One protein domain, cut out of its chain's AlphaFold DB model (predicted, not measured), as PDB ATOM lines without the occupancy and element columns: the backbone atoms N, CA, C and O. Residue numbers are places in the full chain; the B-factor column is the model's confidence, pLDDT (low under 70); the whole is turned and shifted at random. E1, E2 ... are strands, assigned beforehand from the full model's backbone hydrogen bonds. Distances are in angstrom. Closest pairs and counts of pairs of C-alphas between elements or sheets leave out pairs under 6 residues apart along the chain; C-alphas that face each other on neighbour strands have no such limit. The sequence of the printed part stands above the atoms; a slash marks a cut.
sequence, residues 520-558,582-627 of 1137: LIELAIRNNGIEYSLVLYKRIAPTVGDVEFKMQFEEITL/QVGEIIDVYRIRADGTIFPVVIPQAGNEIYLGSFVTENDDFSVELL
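Overview. This is residues 520 to 558 and 582 to 627 of the 1137 residues of an uncharacterized protein of Candidatus Roizmanbacteria bacterium CG_4_9_14_0_2_um_filter_39_13 (UniProt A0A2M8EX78). Two strongly twisted sheets, the four-stranded E3 E2 E1 E6 and the three-stranded E5 E4 E7, lie partly face to face as a small sandwich. The chain changes from one sheet to the other at the links E5 to E6 and E6 to E7. The printed part has 85 residues, with seven named strands, E1 to E7 in chain order, and no named helix; the class is all strand, and both sheets are antiparallel. The whole is compact, with a radius of gyration of the C-alphas of 13.0 A and spans of 34 by 28 by 21 A.

Arrangement. The larger sheet runs E3, residues 550 to 558, E2, residues 532 to 539, E1, residues 520 to 527, and E6, residues 609 to 617. E1, E2 and E3 form a meander, each strand the antiparallel neighbour of the one before; E1 and E2 are a hairpin, as are E2 and E3. Within hydrogen-bond range are N 535 and O 524 at 2.7 A, N 534 and O 556 at 2.8 A, and, between E1 and E6, N 523 and O 613 at 2.9 A. The smaller sheet runs E5, residues 597 to 602, E4, residues 586 to 594, and E7, residues 621 to 627. In the hairpin of E4 and E5, N 599 and O 592 are 2.7 A apart; between E4 and E7, N 593 and O 625 are 2.8 A apart. The facing parts are 9.2 A centre to centre, their best planes 30 degrees apart. The closest C-alphas of E5 and E6 are those of Phe 599 and Leu 612, 6.4 A apart.

Along the chain. E1 is 23.4 A long from C-alpha 520 at (162.310, 124.643, 106.836), E6 22.6 A, E3 22.4 A and E2 22.3 A. E4 bends by 99 degrees at residue 589. E7 ends at C-alpha 627 at (141.401, 131.119, 103.497).

Size, cuts and confidence. The two farthest C-alphas, those of Gly 545 and Val 589, are 38.7 A apart. Residues 559 to 581 are not printed; C-alphas 558 and 582 are 19.4 A apart across the cut. Of the links printed whole, none is long. The mean pLDDT of the printed part is 89.6; residues 582 to 584 are under 70.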
ATOM      1  N   LEU A 520     162.792 123.363 106.305       95.00
ATOM      2  CA  LEU A 520     162.310 124.643 106.836       95.00
ATOM      3  C   LEU A 520     161.917 125.555 105.669       95.00
ATOM      4  O   LEU A 520     162.762 125.918 104.846       95.00
ATOM      5  N   ILE A 521     160.637 125.910 105.599       96.38
ATOM      6  CA  ILE A 521     160.044 126.708 104.528       96.38
ATOM      7  C   ILE A 521     159.719 128.102 105.046       96.38
ATOM      8  O   ILE A 521     159.029 128.259 106.049       96.38
ATOM      9  N   GLU A 522     160.192 129.126 104.343       95.56
ATOM     10  CA  GLU A 522     159.834 130.519 104.590       95.56
ATOM     11  C   GLU A 522     158.802 130.997 103.588       95.56
ATOM     12  O   GLU A 522     158.922 130.742 102.387       95.56
ATOM     13  N   LEU A 523     157.845 131.768 104.087       94.69
ATOM     14  CA  LEU A 523     156.818 132.406 103.287       94.69
ATOM     15  C   LEU A 523     157.043 133.907 103.288       94.69
ATOM     16  O   LEU A 523     157.219 134.527 104.340       94.69
ATOM     17  N   ALA A 524     156.970 134.505 102.110       93.75
ATOM     18  CA  ALA A 524     156.946 135.946 101.968       93.75
ATOM     19  C   ALA A 524     155.898 136.367 100.943       93.75
ATOM     20  O   ALA A 524     155.640 135.653  99.982       93.75
ATOM     21  N   ILE A 525     155.294 137.534 101.132       92.75
ATOM     22  CA  ILE A 525     154.352 138.110 100.173       92.75
ATOM     23  C   ILE A 525     155.016 139.253  99.411       92.75
ATOM     24  O   ILE A 525     155.680 140.109  99.998       92.75
ATOM     25  N   ARG A 526     154.822 139.280  98.093       92.94
ATOM     26  CA  ARG A 526     155.360 140.289  97.180       92.94
ATOM     27  C   ARG A 526     154.219 140.960  96.423       92.94
ATOM     28  O   ARG A 526     153.290 140.301  95.965       92.94
ATOM     29  N   ASN A 527     154.283 142.284  96.283       89.88
ATOM     30  CA  ASN A 527     153.340 143.050  95.464       89.88
ATOM     31  C   ASN A 527     154.024 143.501  94.173       89.88
ATOM     32  O   ASN A 527     154.875 144.395  94.187       89.88
ATOM     33  N   ASN A 528     153.605 142.915  93.053       85.44
ATOM     34  CA  ASN A 528     154.148 143.197  91.722       85.44
ATOM     35  C   ASN A 528     153.461 144.402  91.038       85.44
ATOM     36  O   ASN A 528     153.651 144.648  89.849       85.44
ATOM     37  N   GLY A 529     152.639 145.160  91.771       79.56
ATOM     38  CA  GLY A 529     151.928 146.361  91.318       79.56
ATOM     39  C   GLY A 529     150.566 146.097  90.667       79.56
ATOM     40  O   GLY A 529     149.768 147.024  90.542       79.56
ATOM     41  N   ILE A 530     150.291 144.855  90.261       78.50
ATOM     42  CA  ILE A 530     149.008 144.419  89.675       78.50
ATOM     43  C   ILE A 530     148.424 143.227  90.447       78.50
ATOM     44  O   ILE A 530     147.204 143.114  90.550       78.50
ATOM     45  N   GLU A 531     149.290 142.368  90.987       88.12
ATOM     46  CA  GLU A 531     148.959 141.107  91.654       88.12
ATOM     47  C   GLU A 531     149.847 140.927  92.893       88.12
ATOM     48  O   GLU A 531     150.958 141.473  92.962       88.12
ATOM     49  N   TYR A 532     149.352 140.144  93.850       89.94
ATOM     50  CA  TYR A 532     150.100 139.703  95.023       89.94
ATOM     51  C   TYR A 532     150.554 138.262  94.805       89.94
ATOM     52  O   TYR A 532     149.744 137.418  94.424       89.94
ATOM     53  N   SER A 533     151.828 137.976  95.051       93.50
ATOM     54  CA  SER A 533     152.373 136.622  94.988       93.50
ATOM     55  C   SER A 533     152.933 136.187  96.339       93.50
ATOM     56  O   SER A 533     153.573 136.966  97.046       93.50
ATOM     57  N   LEU A 534     152.671 134.936  96.703       95.19
ATOM     58  CA  LEU A 534     153.309 134.242  97.809       95.19
ATOM     59  C   LEU A 534     154.577 133.567  97.284       95.19
ATOM     60  O   LEU A 534     154.521 132.691  96.427       95.19
ATOM     61  N   VAL A 535     155.719 133.980  97.805       96.56
ATOM     62  CA  VAL A 535     157.038 133.462  97.457       96.56
ATOM     63  C   VAL A 535     157.462 132.473  98.536       96.56
ATOM     64  O   VAL A 535     157.504 132.831  99.717       96.56
ATOM     65  N   LEU A 536     157.779 131.241  98.133       97.00
ATOM     66  CA  LEU A 536     158.238 130.195  99.043       97.00
ATOM     67  C   LEU A 536     159.733 129.957  98.880       97.00
ATOM     68  O   LEU A 536     160.256 129.802  97.768       97.00
ATOM     69  N   TYR A 537     160.417 129.884 100.017       96.44
ATOM     70  CA  TYR A 537     161.839 129.601 100.064       96.44
ATOM     71  C   TYR A 537     162.137 128.389 100.933       96.44
ATOM     72  O   TYR A 537     161.629 128.276 102.043       96.44
ATOM     73  N   LYS A 538     163.029 127.525 100.455       94.62
ATOM     74  CA  LYS A 538     163.608 126.435 101.236       94.62
ATOM     75  C   LYS A 538     164.877 126.937 101.917       94.62
ATOM     76  O   LYS A 538     165.814 127.379 101.241       94.62
ATOM     77  N   ARG A 539     164.923 126.852 103.246       94.31
ATOM     78  CA  ARG A 539     166.125 127.087 104.052       94.31
ATOM     79  C   ARG A 539     166.897 125.772 104.156       94.31
ATOM     80  O   ARG A 539     166.540 124.895 104.935       94.31
ATOM     81  N   ILE A 540     167.949 125.634 103.348       91.62
ATOM     82  CA  ILE A 540     168.751 124.400 103.260       91.62
ATOM     83  C   ILE A 540     169.595 124.226 104.529       91.62
ATOM     84  O   ILE A 540     169.758 123.124 105.040       91.62
ATOM     85  N   ALA A 541     170.122 125.329 105.059       93.06
ATOM     86  CA  ALA A 541     170.886 125.362 106.299       93.06
ATOM     87  C   ALA A 541     170.696 126.720 107.003       93.06
ATOM     88  O   ALA A 541     170.235 127.671 106.358       93.06
ATOM     89  N   PRO A 542     171.075 126.860 108.288       95.19
ATOM     90  CA  PRO A 542     171.143 128.173 108.915       95.19
ATOM     91  C   PRO A 542     172.092 129.084 108.139       95.19
ATOM     92  O   PRO A 542     173.110 128.626 107.625       95.19
ATOM     93  N   THR A 543     171.804 130.378 108.116       95.44
ATOM     94  CA  THR A 543     172.769 131.398 107.708       95.44
ATOM     95  C   THR A 543     173.990 131.309 108.619       95.44
ATOM     96  O   THR A 543     173.846 131.308 109.840       95.44
ATOM     97  N   VAL A 544     175.188 131.214 108.042       94.50
ATOM     98  CA  VAL A 544     176.448 131.067 108.789       94.50
ATOM     99  C   VAL A 544     177.288 132.319 108.566       94.50
ATOM    100  O   VAL A 544     177.776 132.557 107.459       94.50
ATOM    101  N   GLY A 545     177.467 133.127 109.613       89.31
ATOM    102  CA  GLY A 545     178.018 134.477 109.458       89.31
ATOM    103  C   GLY A 545     177.112 135.324 108.558       89.31
ATOM    104  O   GLY A 545     175.932 135.478 108.857       89.31
ATOM    105  N   ASP A 546     177.650 135.819 107.441       89.19
ATOM    106  CA  ASP A 546     176.909 136.619 106.450       89.19
ATOM    107  C   ASP A 546     176.436 135.798 105.231       89.19
ATOM    108  O   ASP A 546     175.928 136.357 104.258       89.19
ATOM    109  N   VAL A 547     176.649 134.475 105.231       93.62
ATOM    110  CA  VAL A 547     176.329 133.606 104.089       93.62
ATOM    111  C   VAL A 547     174.978 132.935 104.296       93.62
ATOM    112  O   VAL A 547     174.805 132.134 105.215       93.62
ATOM    113  N   GLU A 548     174.032 133.243 103.412       93.94
ATOM    114  CA  GLU A 548     172.669 132.721 103.449       93.94
ATOM    115  C   GLU A 548     172.514 131.446 102.597       93.94
ATOM    116  O   GLU A 548     172.886 131.418 101.425       93.94
ATOM    117  N   PHE A 549     171.910 130.398 103.171       93.31
ATOM    118  CA  PHE A 549     171.624 129.127 102.489       93.31
ATOM    119  C   PHE A 549     170.121 128.963 102.244       93.31
ATOM    120  O   PHE A 549     169.453 128.104 102.825       93.31
ATOM    121  N   LYS A 550     169.586 129.837 101.391       92.69
ATOM    122  CA  LYS A 550     168.161 129.946 101.063       92.69
ATOM    123  C   LYS A 550     167.959 129.857  99.551       92.69
ATOM    124  O   LYS A 550     168.731 130.436  98.790       92.69
ATOM    125  N   MET A 551     166.919 129.151  99.113       93.62
ATOM    126  CA  MET A 551     166.556 129.020  97.698       93.62
ATOM    127  C   MET A 551     165.066 129.296  97.506       93.62
ATOM    128  O   MET A 551     164.243 128.639  98.136       93.62
ATOM    129  N   GLN A 552     164.717 130.237  96.622       95.75
ATOM    130  CA  GLN A 552     163.338 130.378  96.142       95.75
ATOM    131  C   GLN A 552     163.032 129.185  95.242       95.75
ATOM    132  O   GLN A 552     163.795 128.931  94.307       95.75
ATOM    133  N   PHE A 553     161.938 128.476  95.504       95.12
ATOM    134  CA  PHE A 553     161.561 127.321  94.687       95.12
ATOM    135  C   PHE A 553     160.167 127.422  94.075       95.12
ATOM    136  O   PHE A 553     159.938 126.790  93.050       95.12
ATOM    137  N   GLU A 554     159.282 128.245  94.638       95.88
ATOM    138  CA  GLU A 554     157.925 128.420  94.125       95.88
ATOM    139  C   GLU A 554     157.451 129.871  94.307       95.88
ATOM    140  O   GLU A 554     157.865 130.566  95.244       95.88
ATOM    141  N   GLU A 555     156.607 130.348  93.391       96.12
ATOM    142  CA  GLU A 555     155.938 131.651  93.488       96.12
ATOM    143  C   GLU A 555     154.479 131.518  93.042       96.12
ATOM    144  O   GLU A 555     154.174 131.281  91.875       96.12
ATOM    145  N   ILE A 556     153.568 131.695  93.994       94.75
ATOM    146  CA  ILE A 556     152.139 131.460  93.830       94.75
ATOM    147  C   ILE A 556     151.417 132.799  93.709       94.75
ATOM    148  O   ILE A 556     151.398 133.580  94.657       94.75
ATOM    149  N   THR A 557     150.760 133.067  92.582       93.75
ATOM    150  CA  THR A 557     149.874 134.235  92.462       93.75
ATOM    151  C   THR A 557     148.613 134.029  93.302       93.75
ATOM    152  O   THR A 557     147.856 133.086  93.072       93.75
ATOM    153  N   LEU A 558     148.363 134.928  94.256       89.81
ATOM    154  CA  LEU A 558     147.180 134.887  95.111       89.81
ATOM    155  C   LEU A 558     145.992 135.570  94.408       89.81
ATOM    156  O   LEU A 558     146.143 136.700  93.930       89.81
ATOM    157  N   GLN A 582     154.969 141.425 112.844       58.22
ATOM    158  CA  GLN A 582     154.530 142.084 111.604       58.22
ATOM    159  C   GLN A 582     154.828 143.576 111.590       58.22
ATOM    160  O   GLN A 582     154.297 144.374 112.357       58.22
ATOM    161  N   VAL A 583     155.736 143.926 110.673       52.91
ATOM    162  CA  VAL A 583     155.978 145.275 110.175       52.91
ATOM    163  C   VAL A 583     155.006 145.475 109.015       52.91
ATOM    164  O   VAL A 583     155.334 145.199 107.864       52.91
ATOM    165  N   GLY A 584     153.779 145.891 109.315       64.31
ATOM    166  CA  GLY A 584     152.780 146.167 108.286       64.31
ATOM    167  C   GLY A 584     151.344 146.041 108.775       64.31
ATOM    168  O   GLY A 584     151.083 145.657 109.912       64.31
ATOM    169  N   GLU A 585     150.418 146.405 107.898       72.06
ATOM    170  CA  GLU A 585     148.980 146.364 108.154       72.06
ATOM    171  C   GLU A 585     148.437 144.974 107.786       72.06
ATOM    172  O   GLU A 585     148.587 144.524 106.645       72.06
ATOM    173  N   ILE A 586     147.835 144.290 108.762       79.50
ATOM    174  CA  ILE A 586     147.235 142.961 108.584       79.50
ATOM    175  C   ILE A 586     145.875 143.111 107.905       79.50
ATOM    176  O   ILE A 586     145.051 143.923 108.320       79.50
ATOM    177  N   ILE A 587     145.621 142.291 106.887       82.81
ATOM    178  CA  ILE A 587     144.305 142.173 106.265       82.81
ATOM    179  C   ILE A 587     143.514 141.117 107.033       82.81
ATOM    180  O   ILE A 587     143.818 139.928 106.967       82.81
ATOM    181  N   ASP A 588     142.455 141.519 107.727       82.31
ATOM    182  CA  ASP A 588     141.639 140.585 108.515       82.31
ATOM    183  C   ASP A 588     140.827 139.588 107.672       82.31
ATOM    184  O   ASP A 588     140.380 138.564 108.183       82.31
ATOM    185  N   VAL A 589     140.647 139.862 106.379       89.06
ATOM    186  CA  VAL A 589     139.820 139.046 105.479       89.06
ATOM    187  C   VAL A 589     140.508 137.763 105.027       89.06
ATOM    188  O   VAL A 589     139.822 136.769 104.839       89.06
ATOM    189  N   TYR A 590     141.833 137.746 104.883       91.56
ATOM    190  CA  TYR A 590     142.536 136.595 104.311       91.56
ATOM    191  C   TYR A 590     143.537 135.982 105.284       91.56
ATOM    192  O   TYR A 590     144.203 136.690 106.047       91.56
ATOM    193  N   ARG A 591     143.685 134.658 105.214       92.44
ATOM    194  CA  ARG A 591     144.752 133.882 105.863       92.44
ATOM    195  C   ARG A 591     145.396 132.957 104.852       92.44
ATOM    196  O   ARG A 591     144.761 132.553 103.884       92.44
ATOM    197  N   ILE A 592     146.646 132.600 105.097       93.50
ATOM    198  CA  ILE A 592     147.334 131.563 104.330       93.50
ATOM    199  C   ILE A 592     147.575 130.396 105.272       93.50
ATOM    200  O   ILE A 592     148.136 130.594 106.344       93.50
ATOM    201  N   ARG A 593     147.163 129.190 104.895       93.88
ATOM    202  CA  ARG A 593     147.557 127.962 105.585       93.88
ATOM    203  C   ARG A 593     148.593 127.244 104.735       93.88
ATOM    204  O   ARG A 593     148.335 126.994 103.567       93.88
ATOM    205  N   ALA A 594     149.744 126.911 105.298       94.06
ATOM    206  CA  ALA A 594     150.747 126.084 104.635       94.06
ATOM    207  C   ALA A 594     151.157 124.949 105.572       94.06
ATOM    208  O   ALA A 594     151.550 125.212 106.709       94.06
ATOM    209  N   ASP A 595     150.987 123.705 105.117       91.50
ATOM    210  CA  ASP A 595     151.223 122.485 105.909       91.50
ATOM    211  C   ASP A 595     150.583 122.550 107.313       91.50
ATOM    212  O   ASP A 595     151.220 122.390 108.354       91.50
ATOM    213  N   GLY A 596     149.303 122.935 107.352       88.75
ATOM    214  CA  GLY A 596     148.544 123.115 108.594       88.75
ATOM    215  C   GLY A 596     148.873 124.381 109.404       88.75
ATOM    216  O   GLY A 596     148.087 124.748 110.275       88.75
ATOM    217  N   THR A 597     149.965 125.092 109.108       90.75
ATOM    218  CA  THR A 597     150.372 126.318 109.818       90.75
ATOM    219  C   THR A 597     149.683 127.550 109.232       90.75
ATOM    220  O   THR A 597     149.675 127.731 108.019       90.75
ATOM    221  N   ILE A 598     149.109 128.415 110.075       90.00
ATOM    222  CA  ILE A 598     148.344 129.603 109.655       90.00
ATOM    223  C   ILE A 598     149.216 130.864 109.694       90.00
ATOM    224  O   ILE A 598     149.847 131.166 110.704       90.00
ATOM    225  N   PHE A 599     149.177 131.664 108.633       89.38
ATOM    226  CA  PHE A 599     149.909 132.918 108.463       89.38
ATOM    227  C   PHE A 599     148.934 134.083 108.208       89.38
ATOM    228  O   PHE A 599     147.986 133.925 107.424       89.38
ATOM    229  N   PRO A 600     149.142 135.265 108.821       87.94
ATOM    230  CA  PRO A 600     148.369 136.455 108.485       87.94
ATOM    231  C   PRO A 600     148.807 136.990 107.120       87.94
ATOM    232  O   PRO A 600     149.983 136.901 106.765       87.94
ATOM    233  N   VAL A 601     147.888 137.608 106.378       87.19
ATOM    234  CA  VAL A 601     148.223 138.285 105.117       87.19
ATOM    235  C   VAL A 601     148.464 139.769 105.382       87.19
ATOM    236  O   VAL A 601     147.611 140.454 105.943       87.19
ATOM    237  N   VAL A 602     149.622 140.271 104.955       85.19
ATOM    238  CA  VAL A 602     150.021 141.688 105.046       85.19
ATOM    239  C   VAL A 602     150.067 142.283 103.647       85.19
ATOM    240  O   VAL A 602     150.417 141.580 102.701       85.19
ATOM    241  N   ILE A 603     149.761 143.573 103.490       80.44
ATOM    242  CA  ILE A 603     149.932 144.272 102.205       80.44
ATOM    243  C   ILE A 603     151.358 144.832 102.101       80.44
ATOM    244  O   ILE A 603     151.666 145.833 102.756       80.44
ATOM    245  N   PRO A 604     152.234 144.279 101.242       82.06
ATOM    246  CA  PRO A 604     153.505 144.919 100.957       82.06
ATOM    247  C   PRO A 604     153.317 146.154 100.071       82.06
ATOM    248  O   PRO A 604     152.492 146.187  99.148       82.06
ATOM    249  N   GLN A 605     154.139 147.175 100.327       82.62
ATOM    250  CA  GLN A 605     154.319 148.278  99.382       82.62
ATOM    251  C   GLN A 605     154.796 147.718  98.032       82.62
ATOM    252  O   GLN A 605     155.530 146.732  97.992       82.62
ATOM    253  N   ALA A 606     154.375 148.330  96.922       79.75
ATOM    254  CA  ALA A 606     154.715 147.845  95.584       79.75
ATOM    255  C   ALA A 606     156.239 147.705  95.404       79.75
ATOM    256  O   ALA A 606     156.984 148.653  95.654       79.75
ATOM    257  N   GLY A 607     156.686 146.528  94.962       79.56
ATOM    258  CA  GLY A 607     158.101 146.190  94.788       79.56
ATOM    259  C   GLY A 607     158.825 145.703  96.050       79.56
ATOM    260  O   GLY A 607     159.976 145.287  95.935       79.56
ATOM    261  N   ASN A 608     158.176 145.710  97.218       85.69
ATOM    262  CA  ASN A 608     158.726 145.140  98.446       85.69
ATOM    263  C   ASN A 608     158.203 143.718  98.676       85.69
ATOM    264  O   ASN A 608     157.095 143.357  98.272       85.69
ATOM    265  N   GLU A 609     159.013 142.936  99.373       90.50
ATOM    266  CA  GLU A 609     158.669 141.620  99.888       90.50
ATOM    267  C   GLU A 609     158.568 141.704 101.415       90.50
ATOM    268  O   GLU A 609     159.428 142.312 102.058       90.50
ATOM    269  N   ILE A 610     157.508 141.140 101.990       89.62
ATOM    270  CA  ILE A 610     157.309 141.060 103.441       89.62
ATOM    271  C   ILE A 610     157.324 139.592 103.847       89.62
ATOM    272  O   ILE A 610     156.520 138.801 103.363       89.62
ATOM    273  N   TYR A 611     158.226 139.245 104.758       90.38
ATOM    274  CA  TYR A 611     158.272 137.933 105.390       90.38
ATOM    275  C   TYR A 611     157.023 137.713 106.257       90.38
ATOM    276  O   TYR A 611     156.702 138.546 107.104       90.38
ATOM    277  N   LEU A 612     156.315 136.607 106.025       88.88
ATOM    278  CA  LEU A 612     155.098 136.248 106.755       88.88
ATOM    279  C   LEU A 612     155.378 135.314 107.938       88.88
ATOM    280  O   LEU A 612     154.664 135.376 108.937       88.88
ATOM    281  N   GLY A 613     156.387 134.448 107.820       91.19
ATOM    282  CA  GLY A 613     156.732 133.434 108.815       91.19
ATOM    283  C   GLY A 613     157.422 132.219 108.186       91.19
ATOM    284  O   GLY A 613     157.683 132.192 106.980       91.19
ATOM    285  N   SER A 614     157.709 131.202 109.002       94.06
ATOM    286  CA  SER A 614     158.292 129.941 108.531       94.06
ATOM    287  C   SER A 614     157.735 128.731 109.270       94.06
ATOM    288  O   SER A 614     157.266 128.865 110.398       94.06
ATOM    289  N   PHE A 615     157.796 127.560 108.643       94.12
ATOM    290  CA  PHE A 615     157.386 126.289 109.236       94.12
ATOM    291  C   PHE A 615     158.308 125.153 108.786       94.12
ATOM    292  O   PHE A 615     158.907 125.226 107.713       94.12
ATOM    293  N   VAL A 616     158.436 124.104 109.599       94.12
ATOM    294  CA  VAL A 616     159.114 122.860 109.198       94.12
ATOM    295  C   VAL A 616     158.081 121.869 108.666       94.12
ATOM    296  O   VAL A 616     157.064 121.633 109.317       94.12
ATOM    297  N   THR A 617     158.349 121.273 107.510       92.62
ATOM    298  CA  THR A 617     157.520 120.209 106.929       92.62
ATOM    299  C   THR A 617     158.283 118.898 106.858       92.62
ATOM    300  O   THR A 617     159.495 118.911 106.646       92.62
ATOM    301  N   GLU A 618     157.567 117.792 107.073       89.00
ATOM    302  CA  GLU A 618     158.071 116.409 107.015       89.00
ATOM    303  C   GLU A 618     157.797 115.746 105.651       89.00
ATOM    304  O   GLU A 618     158.148 114.589 105.434       89.00
ATOM    305  N   ASN A 619     157.128 116.456 104.735       88.44
ATOM    306  CA  ASN A 619     156.726 115.930 103.437       88.44
ATOM    307  C   ASN A 619     157.436 116.678 102.307       88.44
ATOM    308  O   ASN A 619     157.572 117.901 102.345       88.44
ATOM    309  N   ASP A 620     157.808 115.946 101.256       88.62
ATOM    310  CA  ASP A 620     158.288 116.545 100.004       88.62
ATOM    311  C   ASP A 620     157.185 117.338  99.285       88.62
ATOM    312  O   ASP A 620     157.483 118.264  98.536       88.62
ATOM    313  N   ASP A 621     155.918 117.002  99.539       91.88
ATOM    314  CA  ASP A 621     154.742 117.679  98.999       91.88
ATOM    315  C   ASP A 621     153.864 118.201 100.146       91.88
ATOM    316  O   ASP A 621     153.541 117.456 101.075       91.88
ATOM    317  N   PHE A 622     153.430 119.460 100.076       94.69
ATOM    318  CA  PHE A 622     152.488 120.046 101.035       94.69
ATOM    319  C   PHE A 622     151.497 120.996 100.349       94.69
ATOM    320  O   PHE A 622     151.767 121.532  99.273       94.69
ATOM    321  N   SER A 623     150.355 121.249 100.993       94.56
ATOM    322  CA  SER A 623     149.354 122.189 100.486       94.56
ATOM    323  C   SER A 623     149.567 123.607 101.017       94.56
ATOM    324  O   SER A 623     149.890 123.824 102.188       94.56
ATOM    325  N   VAL A 624     149.332 124.582 100.141       96.00
ATOM    326  CA  VAL A 624     149.132 125.993 100.466       96.00
ATOM    327  C   VAL A 624     147.680 126.349 100.164       96.00
ATOM    328  O   VAL A 624     147.226 126.243  99.025       96.00
ATOM    329  N   GLU A 625     146.952 126.789 101.182       95.44
ATOM    330  CA  GLU A 625     145.540 127.152 101.115       95.44
ATOM    331  C   GLU A 625     145.369 128.653 101.390       95.44
ATOM    332  O   GLU A 625     145.926 129.192 102.351       95.44
ATOM    333  N   LEU A 626     144.587 129.338 100.557       95.19
ATOM    334  CA  LEU A 626     144.093 130.685 100.833       95.19
ATOM    335  C   LEU A 626     142.737 130.555 101.521       95.19
ATOM    336  O   LEU A 626     141.803 129.987 100.954       95.19
ATOM    337  N   LEU A 627     142.635 131.100 102.727       94.50
ATOM    338  CA  LEU A 627     141.401 131.119 103.497       94.50
ATOM    339  C   LEU A 627     140.800 132.521 103.452       94.50
ATOM    340  O   LEU A 627     141.503 133.502 103.710       94.50
TER     341      LEU A 627